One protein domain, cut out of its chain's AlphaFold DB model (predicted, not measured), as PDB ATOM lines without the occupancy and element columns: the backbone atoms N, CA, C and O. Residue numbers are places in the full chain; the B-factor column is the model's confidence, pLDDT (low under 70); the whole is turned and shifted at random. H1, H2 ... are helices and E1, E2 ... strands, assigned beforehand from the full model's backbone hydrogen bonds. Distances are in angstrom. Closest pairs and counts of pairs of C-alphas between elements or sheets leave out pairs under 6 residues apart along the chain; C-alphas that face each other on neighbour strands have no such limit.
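AT A GLANCE: This is residues 3 to 92 of the 96 residues of the protein "Mrr_cat domain-containing protein" of Chloroflexi bacterium RBG_16_69_14 (UniProt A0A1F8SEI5). A small parallel sheet of three strands, E1, E2 and E3, is covered on one face by H1 and H2, and a long bare arm runs away from this body. H3 follows the sheet's last strand at the end of the body from which the arm leaves; residues 79 to 92 stick out, with the short H4 at the tip. The printed part has 90 residues, with four named helices and three named strands in the order E1, H1, E2, H2, E3, H3, H4, class mixed, helices and strands; the sheet's order is E1, E2, E3. The whole is extended, with a radius of gyration of the C-alphas of 20.2 A and spans of 72 by 28 by 22 A, the arm making much of the length.

HOW THE PARTS SIT: E1, residues 3 to 6, is an edge strand, parallel to its neighbour E2, residues 33 to 38, at 18 degrees, with N 4 and O 35 2.9 A apart, within hydrogen-bond range. H1, residues 16 to 28, is on the sheet at a height of 9.6 A, over E2; on the local plane it stands at 33 degrees to E2, only just slantwise to the strands. The closest C-alphas of H1 and E2 are those of Leu 26 and Gly 34, 7.3 A apart. With its residues 16 to 19 alone H1 touches H2, residues 44 to 52; the C-alphas of Arg 16 and Ala 46 are closest, at 4.1 A. H1 and H2 run the same way at a shallow tilt of 29 degrees. H2 is on the sheet too, its closest C-alpha pair with E3, residues 56 to 60, being Val 50 and Ile 57 at 6.6 A. These form two layers, helices on one face of a sheet. E3, the other edge strand, is parallel to E2 at 20 degrees, with N 36 and O 58 2.8 A apart, within hydrogen-bond range. E1, H1, E2 and E2, H2, E3 are strand-helix-strand units, two parallel neighbour strands with a helix between, each with a right-handed crossover. H3, residues 62 to 71, only grazes the sheet with its residues 62 to 68; the C-alphas of Thr 38 and Gly 62 are 5.8 A apart, the closest of E2 and H3. H3 and H4, residues 89 to 92, are apart. In H1, H2 and H3 every O i to N i+4 pair is within hydrogen-bond range; H4 is too short for such a pair.

IN THESE COORDINATES: E1 begins at C-alpha 3, (-44.283, 20.094, -4.616). H1 is 18.6 A long from first to last C-alpha, E2 17.0 A, H3 14.1 A, E3 13.0 A and H2 12.5 A. H3 ends at C-alpha 71, (-30.233, 6.511, -0.521), and H4 at C-alpha 92, (-2.745, -21.227, 4.783).

THE WHOLE: The C-alphas of Gly 28 and Phe 92 are the two farthest apart, at 73.1 A. The link from H3 to H4, residues 72 to 88, is long. Without residues 79 to 92, which stand free, the body of 76 residues spans 42 by 25 by 18 A. The printed part has no cut, and no printed residue has a pLDDT under 70.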
ATOM      1  N   ILE A   3     -44.903  20.611  -5.830       89.06
ATOM      2  CA  ILE A   3     -44.283  20.094  -4.616       89.06
ATOM      3  C   ILE A   3     -44.580  21.071  -3.488       89.06
ATOM      4  O   ILE A   3     -44.360  22.272  -3.627       89.06
ATOM      5  N   GLN A   4     -45.059  20.546  -2.367       90.81
ATOM      6  CA  GLN A   4     -45.170  21.286  -1.124       90.81
ATOM      7  C   GLN A   4     -44.339  20.590  -0.053       90.81
ATOM      8  O   GLN A   4     -44.494  19.396   0.177       90.81
ATOM      9  N   ALA A   5     -43.475  21.351   0.615       89.81
ATOM     10  CA  ALA A   5     -42.692  20.886   1.751       89.81
ATOM     11  C   ALA A   5     -43.051  21.708   2.988       89.81
ATOM     12  O   ALA A   5     -43.081  22.942   2.940       89.81
ATOM     13  N   LYS A   6     -43.340  21.036   4.102       85.69
ATOM     14  CA  LYS A   6     -43.659  21.691   5.372       85.69
ATOM     15  C   LYS A   6     -42.838  21.095   6.507       85.69
ATOM     16  O   LYS A   6     -42.834  19.888   6.721       85.69
ATOM     17  N   LYS A   7     -42.182  21.962   7.275       84.25
ATOM     18  CA  LYS A   7     -41.488  21.569   8.501       84.25
ATOM     19  C   LYS A   7     -42.493  21.536   9.650       84.25
ATOM     20  O   LYS A   7     -43.020  22.578  10.031       84.25
ATOM     21  N   TYR A   8     -42.734  20.351  10.195       82.00
ATOM     22  CA  TYR A   8     -43.573  20.136  11.375       82.00
ATOM     23  C   TYR A   8     -42.722  19.603  12.528       82.00
ATOM     24  O   TYR A   8     -41.681  18.977  12.307       82.00
ATOM     25  N   GLN A   9     -43.165  19.842  13.765       78.62
ATOM     26  CA  GLN A   9     -42.602  19.141  14.918       78.62
ATOM     27  C   GLN A   9     -42.837  17.636  14.752       78.62
ATOM     28  O   GLN A   9     -43.924  17.234  14.348       78.62
ATOM     29  N   ALA A  10     -41.852  16.808  15.102       72.00
ATOM     30  CA  ALA A  10     -41.884  15.366  14.831       72.00
ATOM     31  C   ALA A  10     -43.095  14.627  15.440       72.00
ATOM     32  O   ALA A  10     -43.489  13.581  14.941       72.00
ATOM     33  N   LYS A  11     -43.691  15.163  16.516       79.00
ATOM     34  CA  LYS A  11     -44.880  14.587  17.170       79.00
ATOM     35  C   LYS A  11     -46.208  15.178  16.682       79.00
ATOM     36  O   LYS A  11     -47.262  14.647  17.020       79.00
ATOM     37  N   ALA A  12     -46.172  16.246  15.889       89.12
ATOM     38  CA  ALA A  12     -47.363  16.892  15.350       89.12
ATOM     39  C   ALA A  12     -47.709  16.280  13.986       89.12
ATOM     40  O   ALA A  12     -47.047  16.572  12.987       89.12
ATOM     41  N   GLY A  13     -48.721  15.414  13.956       91.50
ATOM     42  CA  GLY A  13     -49.189  14.775  12.730       91.50
ATOM     43  C   GLY A  13     -49.802  15.774  11.750       91.50
ATOM     44  O   GLY A  13     -50.509  16.707  12.137       91.50
ATOM     45  N   VAL A  14     -49.549  15.572  10.460       95.88
ATOM     46  CA  VAL A  14     -50.181  16.336   9.383       95.88
ATOM     47  C   VAL A  14     -51.582  15.783   9.156       95.88
ATOM     48  O   VAL A  14     -51.756  14.669   8.663       95.88
ATOM     49  N   GLY A  15     -52.580  16.577   9.540       95.94
ATOM     50  CA  GLY A  15     -53.987  16.230   9.402       95.94
ATOM     51  C   GLY A  15     -54.579  16.551   8.029       95.94
ATOM     52  O   GLY A  15     -54.004  17.274   7.207       95.94
ATOM     53  N   ARG A  16     -55.806  16.072   7.827       95.94
ATOM     54  CA  ARG A  16     -56.610  16.280   6.617       95.94
ATOM     55  C   ARG A  16     -56.715  17.743   6.144       95.94
ATOM     56  O   ARG A  16     -56.598  17.938   4.933       95.94
ATOM     57  N   PRO A  17     -56.865  18.773   7.010       95.94
ATOM     58  CA  PRO A  17     -56.977  20.160   6.546       95.94
ATOM     59  C   PRO A  17     -55.784  20.630   5.703       95.94
ATOM     60  O   PRO A  17     -55.962  21.345   4.717       95.94
ATOM     61  N   ALA A  18     -54.566  20.185   6.035       95.19
ATOM     62  CA  ALA A  18     -53.367  20.541   5.279       95.19
ATOM     63  C   ALA A  18     -53.388  19.945   3.862       95.19
ATOM     64  O   ALA A  18     -53.063  20.631   2.892       95.19
ATOM     65  N   LEU A  19     -53.817  18.685   3.733       95.50
ATOM     66  CA  LEU A  19     -53.920  18.010   2.438       95.50
ATOM     67  C   LEU A  19     -55.104  18.521   1.611       95.50
ATOM     68  O   LEU A  19     -54.989  18.610   0.392       95.50
ATOM     69  N   GLN A  20     -56.204  18.926   2.250       95.25
ATOM     70  CA  GLN A  20     -57.324  19.600   1.584       95.25
ATOM     71  C   GLN A  20     -56.910  20.949   0.999       95.25
ATOM     72  O   GLN A  20     -57.203  21.228  -0.163       95.25
ATOM     73  N   ALA A  21     -56.189  21.765   1.773       94.88
ATOM     74  CA  ALA A  21     -55.663  23.036   1.292       94.88
ATOM     75  C   ALA A  21     -54.714  22.833   0.100       94.88
ATOM     76  O   ALA A  21     -54.803  23.549  -0.900       94.88
ATOM     77  N   PHE A  22     -53.847  21.816   0.165       95.25
ATOM     78  CA  PHE A  22     -52.962  21.485  -0.948       95.25
ATOM     79  C   PHE A  22     -53.735  21.015  -2.185       95.25
ATOM     80  O   PHE A  22     -53.503  21.539  -3.273       95.25
ATOM     81  N   ALA A  23     -54.691  20.095  -2.032       93.75
ATOM     82  CA  ALA A  23     -55.534  19.628  -3.131       93.75
ATOM     83  C   ALA A  23     -56.289  20.789  -3.801       93.75
ATOM     84  O   ALA A  23     -56.268  20.899  -5.023       93.75
ATOM     85  N   GLY A  24     -56.860  21.710  -3.018       92.69
ATOM     86  CA  GLY A  24     -57.497  22.920  -3.546       92.69
ATOM     87  C   GLY A  24     -56.536  23.804  -4.346       92.69
ATOM     88  O   GLY A  24     -56.897  24.315  -5.405       92.69
ATOM     89  N   SER A  25     -55.281  23.932  -3.898       91.81
ATOM     90  CA  SER A  25     -54.258  24.676  -4.644       91.81
ATOM     91  C   SER A  25     -53.892  24.016  -5.981       91.81
ATOM     92  O   SER A  25     -53.672  24.724  -6.964       91.81
ATOM     93  N   LEU A  26     -53.892  22.676  -6.056       92.12
ATOM     94  CA  LEU A  26     -53.671  21.952  -7.313       92.12
ATOM     95  C   LEU A  26     -54.785  22.238  -8.326       92.12
ATOM     96  O   LEU A  26     -54.483  22.394  -9.511       92.12
ATOM     97  N   GLU A  27     -56.031  22.388  -7.868       87.19
ATOM     98  CA  GLU A  27     -57.159  22.681  -8.760       87.19
ATOM     99  C   GLU A  27     -57.079  24.083  -9.341       87.19
ATOM    100  O   GLU A  27     -57.234  24.246 -10.553       87.19
ATOM    101  N   GLY A  28     -56.725  25.072  -8.517       87.94
ATOM    102  CA  GLY A  28     -56.452  26.429  -8.999       87.94
ATOM    103  C   GLY A  28     -55.330  26.474 -10.045       87.94
ATOM    104  O   GLY A  28     -55.366  27.288 -10.962       87.94
ATOM    105  N   GLN A  29     -54.367  25.556  -9.949       87.75
ATOM    106  CA  GLN A  29     -53.229  25.438 -10.864       87.75
ATOM    107  C   GLN A  29     -53.459  24.448 -12.022       87.75
ATOM    108  O   GLN A  29     -52.543  24.192 -12.804       87.75
ATOM    109  N   ARG A  30     -54.661  23.856 -12.141       87.88
ATOM    110  CA  ARG A  30     -54.999  22.798 -13.118       87.88
ATOM    111  C   ARG A  30     -54.012  21.619 -13.116       87.88
ATOM    112  O   ARG A  30     -53.821  20.943 -14.128       87.88
ATOM    113  N   ALA A  31     -53.396  21.329 -11.975       89.56
ATOM    114  CA  ALA A  31     -52.388  20.290 -11.838       89.56
ATOM    115  C   ALA A  31     -53.015  18.936 -11.492       89.56
ATOM    116  O   ALA A  31     -53.817  18.820 -10.575       89.56
ATOM    117  N   SER A  32     -52.630  17.867 -12.189       88.31
ATOM    118  CA  SER A  32     -53.135  16.509 -11.914       88.31
ATOM    119  C   SER A  32     -52.308  15.725 -10.891       88.31
ATOM    120  O   SER A  32     -52.770  14.698 -10.390       88.31
ATOM    121  N   LYS A  33     -51.091  16.195 -10.582       93.94
ATOM    122  CA  LYS A  33     -50.134  15.508  -9.705       93.94
ATOM    123  C   LYS A  33     -49.451  16.470  -8.739       93.94
ATOM    124  O   LYS A  33     -48.949  17.518  -9.167       93.94
ATOM    125  N   GLY A  34     -49.355  16.055  -7.480       95.38
ATOM    126  CA  GLY A  34     -48.640  16.773  -6.430       95.38
ATOM    127  C   GLY A  34     -47.818  15.842  -5.540       95.38
ATOM    128  O   GLY A  34     -48.138  14.664  -5.410       95.38
ATOM    129  N   VAL A  35     -46.770  16.376  -4.919       97.00
ATOM    130  CA  VAL A  35     -46.024  15.719  -3.841       97.00
ATOM    131  C   VAL A  35     -46.147  16.586  -2.594       97.00
ATOM    132  O   VAL A  35     -45.804  17.768  -2.635       97.00
ATOM    133  N   PHE A  36     -46.634  16.012  -1.499       97.31
ATOM    134  CA  PHE A  36     -46.650  16.660  -0.194       97.31
ATOM    135  C   PHE A  36     -45.603  15.999   0.698       97.31
ATOM    136  O   PHE A  36     -45.676  14.800   0.962       97.31
ATOM    137  N   MET A  37     -44.638  16.788   1.166       96.25
ATOM    138  CA  MET A  37     -43.522  16.327   1.986       96.25
ATOM    139  C   MET A  37     -43.554  16.972   3.372       96.25
ATOM    140  O   MET A  37     -43.774  18.180   3.503       96.25
ATOM    141  N   THR A  38     -43.301  16.181   4.412       95.44
ATOM    142  CA  THR A  38     -43.217  16.652   5.800       95.44
ATOM    143  C   THR A  38     -42.068  15.983   6.546       95.44
ATOM    144  O   THR A  38     -41.680  14.865   6.235       95.44
ATOM    145  N   THR A  39     -41.526  16.664   7.556       93.06
ATOM    146  CA  THR A  39     -40.558  16.085   8.508       93.06
ATOM    147  C   THR A  39     -41.224  15.286   9.635       93.06
ATOM    148  O   THR A  39     -40.530  14.751  10.493       93.06
ATOM    149  N   SER A  40     -42.558  15.256   9.672       95.38
ATOM    150  CA  SER A  40     -43.380  14.523  10.647       95.38
ATOM    151  C   SER A  40     -44.080  13.332   9.969       95.38
ATOM    152  O   SER A  40     -43.592  12.832   8.963       95.38
ATOM    153  N   TYR A  41     -45.217  12.878  10.488       96.12
ATOM    154  CA  TYR A  41     -46.058  11.819   9.921       96.12
ATOM    155  C   TYR A  41     -47.402  12.371   9.419       96.12
ATOM    156  O   TYR A  41     -47.800  13.481   9.785       96.12
ATOM    157  N   PHE A  42     -48.116  11.603   8.596       97.25
ATOM    158  CA  PHE A  42     -49.507  11.886   8.222       97.25
ATOM    159  C   PHE A  42     -50.464  11.130   9.141       97.25
ATOM    160  O   PHE A  42     -50.186  10.001   9.541       97.25
ATOM    161  N   THR A  43     -51.592  11.739   9.506       97.19
ATOM    162  CA  THR A  43     -52.624  11.011  10.259       97.19
ATOM    163  C   THR A  43     -53.366  10.031   9.348       97.19
ATOM    164  O   THR A  43     -53.464  10.255   8.140       97.19
ATOM    165  N   ALA A  44     -53.952   8.975   9.921       97.12
ATOM    166  CA  ALA A  44     -54.730   7.991   9.160       97.12
ATOM    167  C   ALA A  44     -55.852   8.648   8.331       97.12
ATOM    168  O   ALA A  44     -56.016   8.351   7.151       97.12
ATOM    169  N   GLU A  45     -56.560   9.618   8.915       97.00
ATOM    170  CA  GLU A  45     -57.593  10.397   8.219       97.00
ATOM    171  C   GLU A  45     -57.040  11.215   7.040       97.00
ATOM    172  O   GLU A  45     -57.729  11.424   6.039       97.00
ATOM    173  N   ALA A  46     -55.805  11.713   7.151       96.69
ATOM    174  CA  ALA A  46     -55.152  12.474   6.094       96.69
ATOM    175  C   ALA A  46     -54.776  11.559   4.918       96.69
ATOM    176  O   ALA A  46     -55.038  11.895   3.761       96.69
ATOM    177  N   GLU A  47     -54.226  10.380   5.207       96.94
ATOM    178  CA  GLU A  47     -53.941   9.377   4.181       96.94
ATOM    179  C   GLU A  47     -55.214   8.876   3.499       96.94
ATOM    180  O   GLU A  47     -55.270   8.779   2.273       96.94
ATOM    181  N   GLU A  48     -56.250   8.576   4.282       97.31
ATOM    182  CA  GLU A  48     -57.535   8.134   3.756       97.31
ATOM    183  C   GLU A  48     -58.161   9.197   2.847       97.31
ATOM    184  O   GLU A  48     -58.652   8.875   1.763       97.31
ATOM    185  N   TYR A  49     -58.086  10.473   3.235       96.50
ATOM    186  CA  TYR A  49     -58.522  11.575   2.385       96.50
ATOM    187  C   TYR A  49     -57.820  11.557   1.019       96.50
ATOM    188  O   TYR A  49     -58.495  11.648  -0.007       96.50
ATOM    189  N   VAL A  50     -56.495  11.380   0.982       95.50
ATOM    190  CA  VAL A  50     -55.737  11.325  -0.280       95.50
ATOM    191  C   VAL A  50     -56.107  10.114  -1.134       95.50
ATOM    192  O   VAL A  50     -56.159  10.232  -2.355       95.50
ATOM    193  N   ARG A  51     -56.420   8.966  -0.524       95.25
ATOM    194  CA  ARG A  51     -56.865   7.771  -1.264       95.25
ATOM    195  C   ARG A  51     -58.231   7.957  -1.934       95.25
ATOM    196  O   ARG A  51     -58.512   7.275  -2.914       95.25
ATOM    197  N   ARG A  52     -59.081   8.849  -1.409       94.94
ATOM    198  CA  ARG A  52     -60.456   9.074  -1.896       94.94
ATOM    199  C   ARG A  52     -60.567  10.132  -2.997       94.94
ATOM    200  O   ARG A  52     -61.562  10.146  -3.716       94.94
ATOM    201  N   ILE A  53     -59.605  11.044  -3.113       92.38
ATOM    202  CA  ILE A  53     -59.645  12.106  -4.128       92.38
ATOM    203  C   ILE A  53     -59.137  11.604  -5.486       92.38
ATOM    204  O   ILE A  53     -58.295  10.717  -5.568       92.38
ATOM    205  N   SER A  54     -59.614  12.212  -6.574       88.06
ATOM    206  CA  SER A  54     -59.198  11.864  -7.943       88.06
ATOM    207  C   SER A  54     -57.777  12.328  -8.288       88.06
ATOM    208  O   SER A  54     -57.134  11.780  -9.185       88.06
ATOM    209  N   ARG A  55     -57.275  13.356  -7.594       88.19
ATOM    210  CA  ARG A  55     -55.936  13.908  -7.822       88.19
ATOM    211  C   ARG A  55     -54.875  12.989  -7.249       88.19
ATOM    212  O   ARG A  55     -54.968  12.531  -6.115       88.19
ATOM    213  N   ARG A  56     -53.799  12.791  -8.008       93.38
ATOM    214  CA  ARG A  56     -52.682  11.958  -7.566       93.38
ATOM    215  C   ARG A  56     -51.738  12.776  -6.690       93.38
ATOM    216  O   ARG A  56     -50.872  13.485  -7.203       93.38
ATOM    217  N   ILE A  57     -51.898  12.655  -5.377       95.94
ATOM    218  CA  ILE A  57     -50.989  13.249  -4.394       95.94
ATOM    219  C   ILE A  57     -50.100  12.149  -3.815       95.94
ATOM    220  O   ILE A  57     -50.590  11.170  -3.265       95.94
ATOM    221  N   VAL A  58     -48.786  12.306  -3.958       96.69
ATOM    222  CA  VAL A  58     -47.791  11.445  -3.309       96.69
ATOM    223  C   VAL A  58     -47.454  12.045  -1.952       96.69
ATOM    224  O   VAL A  58     -47.134  13.230  -1.861       96.69
ATOM    225  N   LEU A  59     -47.524  11.223  -0.912       97.19
ATOM    226  CA  LEU A  59     -47.171  11.597   0.449       97.19
ATOM    227  C   LEU A  59     -45.751  11.117   0.754       97.19
ATOM    228  O   LEU A  59     -45.437   9.948   0.536       97.19
ATOM    229  N   VAL A  60     -44.898  12.021   1.236       97.38
ATOM    230  CA  VAL A  60     -43.547  11.706   1.720       97.38
ATOM    231  C   VAL A  60     -43.451  12.201   3.154       97.38
ATOM    232  O   VAL A  60     -43.415  13.405   3.415       97.38
ATOM    233  N   ASP A  61     -43.488  11.271   4.095       96.38
ATOM    234  CA  ASP A  61     -43.359  11.579   5.512       96.38
ATOM    235  C   ASP A  61     -41.885  11.640   5.935       96.38
ATOM    236  O   ASP A  61     -40.974  11.474   5.120       96.38
ATOM    237  N   GLY A  62     -41.635  11.884   7.219       94.38
ATOM    238  CA  GLY A  62     -40.288  12.029   7.752       94.38
ATOM    239  C   GLY A  62     -39.436  10.767   7.597       94.38
ATOM    240  O   GLY A  62     -38.238  10.885   7.348       94.38
ATOM    241  N   GLN A  63     -40.028   9.571   7.694       94.88
ATOM    242  CA  GLN A  63     -39.289   8.318   7.509       94.88
ATOM    243  C   GLN A  63     -38.930   8.091   6.040       94.88
ATOM    244  O   GLN A  63     -37.772   7.813   5.729       94.88
ATOM    245  N   ALA A  64     -39.894   8.256   5.131       96.69
ATOM    246  CA  ALA A  64     -39.653   8.161   3.698       96.69
ATOM    247  C   ALA A  64     -38.642   9.218   3.236       96.69
ATOM    248  O   ALA A  64     -37.725   8.902   2.479       96.69
ATOM    249  N   LEU A  65     -38.751  10.450   3.740       95.19
ATOM    250  CA  LEU A  65     -37.804  11.525   3.467       95.19
ATOM    251  C   LEU A  65     -36.395  11.167   3.953       95.19
ATOM    252  O   LEU A  65     -35.446  11.314   3.190       95.19
ATOM    253  N   ALA A  66     -36.252  10.657   5.179       94.38
ATOM    254  CA  ALA A  66     -34.958  10.239   5.717       94.38
ATOM    255  C   ALA A  66     -34.338   9.088   4.910       94.38
ATOM    256  O   ALA A  66     -33.134   9.093   4.656       94.38
ATOM    257  N   ARG A  67     -35.154   8.130   4.459       96.50
ATOM    258  CA  ARG A  67     -34.694   7.042   3.594       96.50
ATOM    259  C   ARG A  67     -34.194   7.564   2.250       96.50
ATOM    260  O   ARG A  67     -33.095   7.216   1.845       96.50
ATOM    261  N   LEU A  68     -34.945   8.461   1.610       95.62
ATOM    262  CA  LEU A  68     -34.513   9.111   0.370       95.62
ATOM    263  C   LEU A  68     -33.222   9.913   0.577       95.62
ATOM    264  O   LEU A  68     -32.314   9.852  -0.244       95.62
ATOM    265  N   MET A  69     -33.110  10.641   1.689       95.06
ATOM    266  CA  MET A  69     -31.889  11.363   2.042       95.06
ATOM    267  C   MET A  69     -30.685  10.427   2.161       95.06
ATOM    268  O   MET A  69     -29.615  10.749   1.653       95.06
ATOM    269  N   TYR A  70     -30.860   9.266   2.791       95.12
ATOM    270  CA  TYR A  70     -29.816   8.253   2.892       95.12
ATOM    271  C   TYR A  70     -29.443   7.674   1.522       95.12
ATOM    272  O   TYR A  70     -28.277   7.737   1.138       95.12
ATOM    273  N   ASP A  71     -30.431   7.186   0.767       95.50
ATOM    274  CA  ASP A  71     -30.233   6.511  -0.521       95.50
ATOM    275  C   ASP A  71     -29.553   7.426  -1.557       95.50
ATOM    276  O   ASP A  71     -28.735   6.967  -2.355       95.50
ATOM    277  N   PHE A  72     -29.851   8.731  -1.527       96.12
ATOM    278  CA  PHE A  72     -29.281   9.726  -2.442       96.12
ATOM    279  C   PHE A  72     -28.114  10.533  -1.853       96.12
ATOM    280  O   PHE A  72     -27.627  11.460  -2.500       96.12
ATOM    281  N   GLY A  73     -27.654  10.224  -0.638       93.94
ATOM    282  CA  GLY A  73     -26.522  10.926  -0.026       93.94
ATOM    283  C   GLY A  73     -26.794  12.395   0.342       93.94
ATOM    284  O   GLY A  73     -25.863  13.191   0.451       93.94
ATOM    285  N   ILE A  74     -28.055  12.788   0.539       94.75
ATOM    286  CA  ILE A  74     -28.456  14.171   0.831       94.75
ATOM    287  C   ILE A  74     -28.424  14.417   2.340       94.75
ATOM    288  O   ILE A  74     -29.195  13.832   3.095       94.75
ATOM    289  N   GLY A  75     -27.571  15.336   2.796       90.50
ATOM    290  CA  GLY A  75     -27.521  15.733   4.211       90.50
ATOM    291  C   GLY A  75     -27.028  14.633   5.159       90.50
ATOM    292  O   GLY A  75     -27.145  14.778   6.374       90.50
ATOM    293  N   VAL A  76     -26.463  13.554   4.616       93.38
ATOM    294  CA  VAL A  76     -25.836  12.463   5.364       93.38
ATOM    295  C   VAL A  76     -24.319  12.507   5.192       93.38
ATOM    296  O   VAL A  76     -23.795  13.096   4.248       93.38
ATOM    297  N   ARG A  77     -23.593  11.888   6.122       91.50
ATOM    298  CA  ARG A  77     -22.144  11.675   6.028       91.50
ATOM    299  C   ARG A  77     -21.866  10.190   6.170       91.50
ATOM    300  O   ARG A  77     -22.545   9.518   6.947       91.50
ATOM    301  N   ALA A  78     -20.876   9.694   5.431       87.12
ATOM    302  CA  ALA A  78     -20.444   8.310   5.556       87.12
ATOM    303  C   ALA A  78     -20.032   8.031   7.007       87.12
ATOM    304  O   ALA A  78     -19.212   8.746   7.586       87.12
ATOM    305  N   GLY A  79     -20.652   7.010   7.594       85.81
ATOM    306  CA  GLY A  79     -20.257   6.488   8.892       85.81
ATOM    307  C   GLY A  79     -19.026   5.591   8.785       85.81
ATOM    308  O   GLY A  79     -18.372   5.490   7.746       85.81
ATOM    309  N   ARG A  80     -18.726   4.885   9.874       88.06
ATOM    310  CA  ARG A  80     -17.668   3.873   9.903       88.06
ATOM    311  C   ARG A  80     -17.978   2.749   8.907       88.06
ATOM    312  O   ARG A  80     -19.030   2.121   8.990       88.06
ATOM    313  N   SER A  81     -17.025   2.457   8.027       86.06
ATOM    314  CA  SER A  81     -17.048   1.240   7.214       86.06
ATOM    315  C   SER A  81     -16.684   0.033   8.081       86.06
ATOM    316  O   SER A  81     -15.728   0.085   8.862       86.06
ATOM    317  N   LEU A  82     -17.454  -1.049   7.974       88.06
ATOM    318  CA  LEU A  82     -17.170  -2.316   8.640       88.06
ATOM    319  C   LEU A  82     -16.747  -3.318   7.567       88.06
ATOM    320  O   LEU A  82     -17.565  -3.798   6.788       88.06
ATOM    321  N   ALA A  83     -15.448  -3.599   7.501       90.00
ATOM    322  CA  ALA A  83     -14.932  -4.610   6.593       90.00
ATOM    323  C   ALA A  83     -15.244  -5.995   7.167       90.00
ATOM    324  O   ALA A  83     -14.651  -6.402   8.166       90.00
ATOM    325  N   VAL A  84     -16.162  -6.724   6.536       91.44
ATOM    326  CA  VAL A  84     -16.391  -8.137   6.855       91.44
ATOM    327  C   VAL A  84     -15.242  -8.938   6.244       91.44
ATOM    328  O   VAL A  84     -15.153  -9.079   5.026       91.44
ATOM    329  N   LYS A  85     -14.320  -9.407   7.090       91.50
ATOM    330  CA  LYS A  85     -13.197 -10.262   6.689       91.50
ATOM    331  C   LYS A  85     -13.632 -11.727   6.733       91.50
ATOM    332  O   LYS A  85     -14.390 -12.117   7.617       91.50
ATOM    333  N   ARG A  86     -13.151 -12.522   5.782       93.00
ATOM    334  CA  ARG A  86     -13.233 -13.987   5.812       93.00
ATOM    335  C   ARG A  86     -11.823 -14.551   5.922       93.00
ATOM    336  O   ARG A  86     -10.875 -13.866   5.538       93.00
ATOM    337  N   VAL A  87     -11.717 -15.751   6.487       90.44
ATOM    338  CA  VAL A  87     -10.468 -16.517   6.481       90.44
ATOM    339  C   VAL A  87     -10.114 -16.803   5.024       90.44
ATOM    340  O   VAL A  87     -10.994 -17.133   4.229       90.44
ATOM    341  N   ASP A  88      -8.857 -16.562   4.675       91.06
ATOM    342  CA  ASP A  88      -8.307 -16.857   3.359       91.06
ATOM    343  C   ASP A  88      -7.612 -18.210   3.442       91.06
ATOM    344  O   ASP A  88      -6.464 -18.286   3.870       91.06
ATOM    345  N   ASP A  89      -8.331 -19.276   3.098       89.19
ATOM    346  CA  ASP A  89      -7.808 -20.640   3.204       89.19
ATOM    347  C   ASP A  89      -6.561 -20.837   2.315       89.19
ATOM    348  O   ASP A  89      -5.623 -21.516   2.722       89.19
ATOM    349  N   GLY A  90      -6.478 -20.146   1.169       88.19
ATOM    350  CA  GLY A  90      -5.337 -20.225   0.249       88.19
ATOM    351  C   GLY A  90      -4.049 -19.595   0.791       88.19
ATOM    352  O   GLY A  90      -2.959 -20.010   0.403       88.19
ATOM    353  N   TYR A  91      -4.145 -18.643   1.727       85.31
ATOM    354  CA  TYR A  91      -2.976 -18.146   2.467       85.31
ATOM    355  C   TYR A  91      -2.362 -19.232   3.367       85.31
ATOM    356  O   TYR A  91      -1.162 -19.207   3.626       85.31
ATOM    357  N   PHE A  92      -3.169 -20.188   3.841       84.81
ATOM    358  CA  PHE A  92      -2.745 -21.227   4.783       84.81
ATOM    359  C   PHE A  92      -2.409 -22.578   4.118       84.81
ATOM    360  O   PHE A  92      -2.022 -23.509   4.819       84.81
TER     361      PHE A  92